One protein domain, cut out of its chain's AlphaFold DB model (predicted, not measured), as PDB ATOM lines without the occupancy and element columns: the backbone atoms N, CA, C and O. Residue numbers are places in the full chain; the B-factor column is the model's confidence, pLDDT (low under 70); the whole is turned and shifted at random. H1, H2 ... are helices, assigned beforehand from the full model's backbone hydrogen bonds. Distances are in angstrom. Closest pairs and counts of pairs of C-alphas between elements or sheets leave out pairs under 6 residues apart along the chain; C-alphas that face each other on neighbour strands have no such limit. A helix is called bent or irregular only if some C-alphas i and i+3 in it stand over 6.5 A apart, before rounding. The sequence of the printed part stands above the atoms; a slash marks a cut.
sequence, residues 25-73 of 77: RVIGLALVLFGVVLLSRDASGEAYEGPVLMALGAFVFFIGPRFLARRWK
ATOM      1  N   ARG A  25     -12.728  -7.270 -26.731       92.44
ATOM      2  CA  ARG A  25     -12.848  -6.246 -25.685       92.44
ATOM      3  C   ARG A  25     -13.805  -6.671 -24.582       92.44
ATOM      4  O   ARG A  25     -13.466  -6.531 -23.415       92.44
ATOM      5  N   VAL A  26     -14.971  -7.206 -24.934       97.00
ATOM      6  CA  VAL A  26     -15.941  -7.694 -23.944       97.00
ATOM      7  C   VAL A  26     -15.341  -8.832 -23.119       97.00
ATOM      8  O   VAL A  26     -15.472  -8.822 -21.901       97.00
ATOM      9  N   ILE A  27     -14.611  -9.755 -23.751       96.25
ATOM     10  CA  ILE A  27     -13.895 -10.834 -23.056       96.25
ATOM     11  C   ILE A  27     -12.834 -10.261 -22.110       96.25
ATOM     12  O   ILE A  27     -12.799 -10.637 -20.942       96.25
ATOM     13  N   GLY A  28     -12.000  -9.328 -22.580       95.50
ATOM     14  CA  GLY A  28     -10.992  -8.681 -21.738       95.50
ATOM     15  C   GLY A  28     -11.610  -7.976 -20.528       95.50
ATOM     16  O   GLY A  28     -11.167  -8.181 -19.402       95.50
ATOM     17  N   LEU A  29     -12.689  -7.215 -20.741       97.25
ATOM     18  CA  LEU A  29     -13.428  -6.552 -19.666       97.25
ATOM     19  C   LEU A  29     -14.023  -7.562 -18.675       97.25
ATOM     20  O   LEU A  29     -13.893  -7.378 -17.469       97.25
ATOM     21  N   ALA A  30     -14.638  -8.640 -19.166       97.81
ATOM     22  CA  ALA A  30     -15.198  -9.684 -18.316       97.81
ATOM     23  C   ALA A  30     -14.120 -10.336 -17.436       97.81
ATOM     24  O   ALA A  30     -14.337 -10.504 -16.240       97.81
ATOM     25  N   LEU A  31     -12.944 -10.637 -17.995       96.75
ATOM     26  CA  LEU A  31     -11.809 -11.186 -17.247       96.75
ATOM     27  C   LEU A  31     -11.310 -10.225 -16.159       96.75
ATOM     28  O   LEU A  31     -11.058 -10.661 -15.039       96.75
ATOM     29  N   VAL A  32     -11.222  -8.920 -16.456       96.38
ATOM     30  CA  VAL A  32     -10.871  -7.900 -15.450       96.38
ATOM     31  C   VAL A  32     -11.871  -7.917 -14.300       96.38
ATOM     32  O   VAL A  32     -11.470  -8.007 -13.143       96.38
ATOM     33  N   LEU A  33     -13.168  -7.868 -14.611       96.94
ATOM     34  CA  LEU A  33     -14.225  -7.855 -13.601       96.94
ATOM     35  C   LEU A  33     -14.226  -9.140 -12.762       96.94
ATOM     36  O   LEU A  33     -14.357  -9.070 -11.544       96.94
ATOM     37  N   PHE A  34     -14.004 -10.302 -13.381       96.06
ATOM     38  CA  PHE A  34     -13.830 -11.561 -12.654       96.06
ATOM     39  C   PHE A  34     -12.609 -11.533 -11.728       96.06
ATOM     40  O   PHE A  34     -12.710 -11.965 -10.582       96.06
ATOM     41  N   GLY A  35     -11.480 -10.981 -12.183       93.50
ATOM     42  CA  GLY A  35     -10.291 -10.793 -11.350       93.50
ATOM     43  C   GLY A  35     -10.556  -9.897 -10.137       93.50
ATOM     44  O   GLY A  35     -10.136 -10.230  -9.033       93.50
ATOM     45  N   VAL A  36     -11.330  -8.820 -10.305       93.94
ATOM     46  CA  VAL A  36     -11.764  -7.943  -9.200       93.94
ATOM     47  C   VAL A  36     -12.654  -8.689  -8.201       93.94
ATOM     48  O   VAL A  36     -12.496  -8.519  -6.991       93.94
ATOM     49  N   VAL A  37     -13.562  -9.544  -8.681       94.06
ATOM     50  CA  VAL A  37     -14.410 -10.378  -7.813       94.06
ATOM     51  C   VAL A  37     -13.568 -11.382  -7.023       94.06
ATOM     52  O   VAL A  37     -13.796 -11.549  -5.828       94.06
ATOM     53  N   LEU A  38     -12.584 -12.027  -7.657       91.44
ATOM     54  CA  LEU A  38     -11.658 -12.939  -6.975       91.44
ATOM     55  C   LEU A  38     -10.790 -12.206  -5.951       91.44
ATOM     56  O   LEU A  38     -10.651 -12.678  -4.828       91.44
ATOM     57  N   LEU A  39     -10.274 -11.027  -6.304       89.38
ATOM     58  CA  LEU A  39      -9.499 -10.192  -5.390       89.38
ATOM     59  C   LEU A  39     -10.328  -9.769  -4.170       89.38
ATOM     60  O   LEU A  39      -9.834  -9.785  -3.053       89.38
ATOM     61  N   SER A  40     -11.611  -9.454  -4.364       88.12
ATOM     62  CA  SER A  40     -12.527  -9.104  -3.268       88.12
ATOM     63  C   SER A  40     -12.869 -10.284  -2.350       88.12
ATOM     64  O   SER A  40     -13.346 -10.072  -1.239       88.12
ATOM     65  N   ARG A  41     -12.684 -11.527  -2.815       87.81
ATOM     66  CA  ARG A  41     -12.965 -12.738  -2.029       87.81
ATOM     67  C   ARG A  41     -11.830 -13.114  -1.093       87.81
ATOM     68  O   ARG A  41     -12.102 -13.714  -0.058       87.81
ATOM     69  N   ASP A  42     -10.595 -12.778  -1.450       81.69
ATOM     70  CA  ASP A  42      -9.438 -13.060  -0.614       81.69
ATOM     71  C   ASP A  42      -8.935 -11.798   0.094       81.69
ATOM     72  O   ASP A  42      -8.116 -11.041  -0.421       81.69
ATOM     73  N   ALA A  43      -9.420 -11.596   1.317       71.94
ATOM     74  CA  ALA A  43      -8.965 -10.510   2.179       71.94
ATOM     75  C   ALA A  43      -7.579 -10.765   2.803       71.94
ATOM     76  O   ALA A  43      -7.018  -9.845   3.396       71.94
ATOM     77  N   SER A  44      -7.035 -11.988   2.699       81.06
ATOM     78  CA  SER A  44      -5.696 -12.306   3.217       81.06
ATOM     79  C   SER A  44      -4.582 -11.779   2.309       81.06
ATOM     80  O   SER A  44      -3.488 -11.486   2.785       81.06
ATOM     81  N   GLY A  45      -4.873 -11.607   1.013       74.31
ATOM     82  CA  GLY A  45      -3.912 -11.151   0.012       74.31
ATOM     83  C   GLY A  45      -2.863 -12.201  -0.367       74.31
ATOM     84  O   GLY A  45      -1.929 -11.875  -1.100       74.31
ATOM     85  N   GLU A  46      -2.995 -13.442   0.111       79.31
ATOM     86  CA  GLU A  46      -2.079 -14.534  -0.227       79.31
ATOM     87  C   GLU A  46      -2.413 -15.173  -1.584       79.31
ATOM     88  O   GLU A  46      -1.531 -15.723  -2.250       79.31
ATOM     89  N   ALA A  47      -3.668 -15.078  -2.038       83.25
ATOM     90  CA  ALA A  47      -4.096 -15.622  -3.315       83.25
ATOM     91  C   ALA A  47      -3.770 -14.667  -4.470       83.25
ATOM     92  O   ALA A  47      -4.385 -13.620  -4.680       83.25
ATOM     93  N   TYR A  48      -2.846 -15.100  -5.323       89.50
ATOM     94  CA  TYR A  48      -2.476 -14.372  -6.537       89.50
ATOM     95  C   TYR A  48      -3.496 -14.510  -7.682       89.50
ATOM     96  O   TYR A  48      -3.368 -13.827  -8.697       89.50
ATOM     97  N   GLU A  49      -4.524 -15.354  -7.545       89.62
ATOM     98  CA  GLU A  49      -5.478 -15.665  -8.621       89.62
ATOM     99  C   GLU A  49      -6.245 -14.431  -9.121       89.62
ATOM    100  O   GLU A  49      -6.353 -14.213 -10.330       89.62
ATOM    101  N   GLY A  50      -6.733 -13.586  -8.206       88.94
ATOM    102  CA  GLY A  50      -7.468 -12.364  -8.546       88.94
ATOM    103  C   GLY A  50      -6.615 -11.340  -9.302       88.94
ATOM    104  O   GLY A  50      -6.975 -10.975 -10.427       88.94
ATOM    105  N   PRO A  51      -5.462 -10.911  -8.750       93.06
ATOM    106  CA  PRO A  51      -4.543 -10.001  -9.431       93.06
ATOM    107  C   PRO A  51      -4.063 -10.525 -10.787       93.06
ATOM    108  O   PRO A  51      -4.031  -9.766 -11.758       93.06
ATOM    109  N   VAL A  52      -3.731 -11.818 -10.883       94.69
ATOM    110  CA  VAL A  52      -3.265 -12.438 -12.133       94.69
ATOM    111  C   VAL A  52      -4.366 -12.423 -13.189       94.69
ATOM    112  O   VAL A  52      -4.115 -12.015 -14.325       94.69
ATOM    113  N   LEU A  53      -5.595 -12.806 -12.832       95.25
ATOM    114  CA  LEU A  53      -6.714 -12.801 -13.772       95.25
ATOM    115  C   LEU A  53      -7.084 -11.377 -14.205       95.25
ATOM    116  O   LEU A  53      -7.359 -11.142 -15.382       95.25
ATOM    117  N   MET A  54      -7.025 -10.418 -13.279       94.69
ATOM    118  CA  MET A  54      -7.258  -9.007 -13.577       94.69
ATOM    119  C   MET A  54      -6.217  -8.467 -14.568       94.69
ATOM    120  O   MET A  54      -6.578  -7.856 -15.576       94.69
ATOM    121  N   ALA A  55      -4.930  -8.732 -14.320       96.19
ATOM    122  CA  ALA A  55      -3.840  -8.334 -15.207       96.19
ATOM    123  C   ALA A  55      -3.961  -8.995 -16.588       96.19
ATOM    124  O   ALA A  55      -3.776  -8.331 -17.610       96.19
ATOM    125  N   LEU A  56      -4.338 -10.276 -16.634       96.44
ATOM    126  CA  LEU A  56      -4.578 -10.999 -17.880       96.44
ATOM    127  C   LEU A  56      -5.749 -10.399 -18.666       96.44
ATOM    128  O   LEU A  56      -5.630 -10.170 -19.869       96.44
ATOM    129  N   GLY A  57      -6.862 -10.093 -17.998       95.00
ATOM    130  CA  GLY A  57      -8.009  -9.436 -18.621       95.00
ATOM    131  C   GLY A  57      -7.654  -8.070 -19.199       95.00
ATOM    132  O   GLY A  57      -8.001  -7.774 -20.345       95.00
ATOM    133  N   ALA A  58      -6.890  -7.265 -18.453       95.62
ATOM    134  CA  ALA A  58      -6.408  -5.969 -18.917       95.62
ATOM    135  C   ALA A  58      -5.493  -6.134 -20.138       95.62
ATOM    136  O   ALA A  58      -5.676  -5.460 -21.154       95.62
ATOM    137  N   PHE A  59      -4.562  -7.089 -20.088       96.75
ATOM    138  CA  PHE A  59      -3.698  -7.411 -21.218       96.75
ATOM    139  C   PHE A  59      -4.514  -7.783 -22.463       96.75
ATOM    140  O   PHE A  59      -4.286  -7.222 -23.534       96.75
ATOM    141  N   VAL A  60      -5.512  -8.661 -22.337       93.44
ATOM    142  CA  VAL A  60      -6.396  -9.044 -23.452       93.44
ATOM    143  C   VAL A  60      -7.189  -7.844 -23.975       93.44
ATOM    144  O   VAL A  60      -7.281  -7.662 -25.190       93.44
ATOM    145  N   PHE A  61      -7.712  -6.990 -23.094       92.88
ATOM    146  CA  PHE A  61      -8.479  -5.802 -23.474       92.88
ATOM    147  C   PHE A  61      -7.658  -4.806 -24.308       92.88
ATOM    148  O   PHE A  61      -8.145  -4.295 -25.320       92.88
ATOM    149  N   PHE A  62      -6.404  -4.550 -23.918       92.12
ATOM    150  CA  PHE A  62      -5.533  -3.582 -24.593       92.12
ATOM    151  C   PHE A  62      -4.774  -4.177 -25.790       92.12
ATOM    152  O   PHE A  62      -4.712  -3.564 -26.859       92.12
ATOM    153  N   ILE A  63      -4.197  -5.371 -25.637       93.25
ATOM    154  CA  ILE A  63      -3.319  -5.997 -26.638       93.25
ATOM    155  C   ILE A  63      -4.115  -6.852 -27.626       93.25
ATOM    156  O   ILE A  63      -3.806  -6.842 -28.820       93.25
ATOM    157  N   GLY A  64      -5.161  -7.545 -27.170       90.69
ATOM    158  CA  GLY A  64      -6.009  -8.413 -27.995       90.69
ATOM    159  C   GLY A  64      -6.513  -7.760 -29.289       90.69
ATOM    160  O   GLY A  64      -6.240  -8.296 -30.368       90.69
ATOM    161  N   PRO A  65      -7.168  -6.581 -29.254       86.62
ATOM    162  CA  PRO A  65      -7.639  -5.923 -30.474       86.62
ATOM    163  C   PRO A  65      -6.491  -5.488 -31.394       86.62
ATOM    164  O   PRO A  65      -6.617  -5.580 -32.614       86.62
ATOM    165  N   ARG A  66      -5.345  -5.067 -30.838       87.38
ATOM    166  CA  ARG A  66      -4.161  -4.701 -31.631       87.38
ATOM    167  C   ARG A  66      -3.577  -5.921 -32.341       87.38
ATOM    168  O   ARG A  66      -3.217  -5.825 -33.510       87.38
ATOM    169  N   PHE A  67      -3.493  -7.063 -31.662       87.44
ATOM    170  CA  PHE A  67      -2.987  -8.304 -32.243       87.44
ATOM    171  C   PHE A  67      -3.918  -8.829 -33.346       87.44
ATOM    172  O   PHE A  67      -3.461  -9.175 -34.436       87.44
ATOM    173  N   LEU A  68      -5.231  -8.789 -33.107       84.94
ATOM    174  CA  LEU A  68      -6.236  -9.203 -34.084       84.94
ATOM    175  C   LEU A  68      -6.248  -8.292 -35.322       84.94
ATOM    176  O   LEU A  68      -6.261  -8.781 -36.452       84.94
ATOM    177  N   ALA A  69      -6.136  -6.976 -35.123       84.81
ATOM    178  CA  ALA A  69      -6.012  -6.015 -36.213       84.81
ATOM    179  C   ALA A  69      -4.729  -6.226 -37.037       84.81
ATOM    180  O   ALA A  69      -4.764  -6.101 -38.260       84.81
ATOM    181  N   ARG A  70      -3.606  -6.595 -36.397       83.56
ATOM    182  CA  ARG A  70      -2.370  -6.967 -37.110       83.56
ATOM    183  C   ARG A  70      -2.568  -8.218 -37.961       83.56
ATOM    184  O   ARG A  70      -2.114  -8.225 -39.098       83.56
ATOM    185  N   ARG A  71      -3.285  -9.230 -37.459       78.31
ATOM    186  CA  ARG A  71      -3.553 -10.469 -38.210       78.31
ATOM    187  C   ARG A  71      -4.427 -10.242 -39.445       78.31
ATOM    188  O   ARG A  71      -4.258 -10.933 -40.437       78.31
ATOM    189  N   TRP A  72      -5.314  -9.249 -39.426       79.81
ATOM    190  CA  TRP A  72      -6.076  -8.853 -40.621       79.81
ATOM    191  C   TRP A  72      -5.287  -8.011 -41.619       79.81
ATOM    192  O   TRP A  72      -5.771  -7.786 -42.727       79.81
ATOM    193  N   LYS A  73      -4.102  -7.532 -41.229       65.38
ATOM    194  CA  LYS A  73      -3.211  -6.737 -42.073       65.38
ATOM    195  C   LYS A  73      -2.158  -7.583 -42.796       65.38
ATOM    196  O   LYS A  73      -1.339  -6.999 -43.494       65.38
TER     197      LYS A  73
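What this domain is: This is residues 25 to 73 of the 77 residues of an uncharacterized protein of Altererythrobacter sp. HHU K3-1 (UniProt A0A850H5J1). The model is a long helical hairpin: H1 and H2 lie side by side and run opposite ways, their lines only 8 degrees apart, and residues 66 to 73, of which 66 to 71 belong to H2, stick out free of the rest. The printed part has 49 residues with two named helices, H1 then H2, and no named strand; its class is all helix. It is loose, with a radius of gyration of the C-alphas of 12.8 A, and only just a rod, spanning 46 by 16 by 9 A.

Where its parts are: H1, residues 25 to 41, begins at C-alpha 25 (-12.848, -6.246, -25.685) and measures 24.5 A from first to last C-alpha. H2, residues 49 to 71, measures 30.1 A and ends at C-alpha 71 (-3.553, -10.469, -38.210). H2 has a kink of 39 degrees near residue 63 and is only just irregular: C-alphas 62 and 65 are 6.7 A apart.

How they stand to each other: H1 and H2 form a helical hairpin and touch; their closest C-alphas, those of Gly 35 and Met 54, are 4.2 A apart. They run opposite ways at a shallow tilt of 8 degrees. Every O i to N i+4 pair in H1 is within hydrogen-bond range, and 17 of 19 in H2.

The domain as a whole: The two C-alphas farthest apart, those of Ser 44 and Lys 73, are 45.7 A apart. The printed part has no cut, and the link from H1 to H2 is short. Residue 73 has a pLDDT under 70.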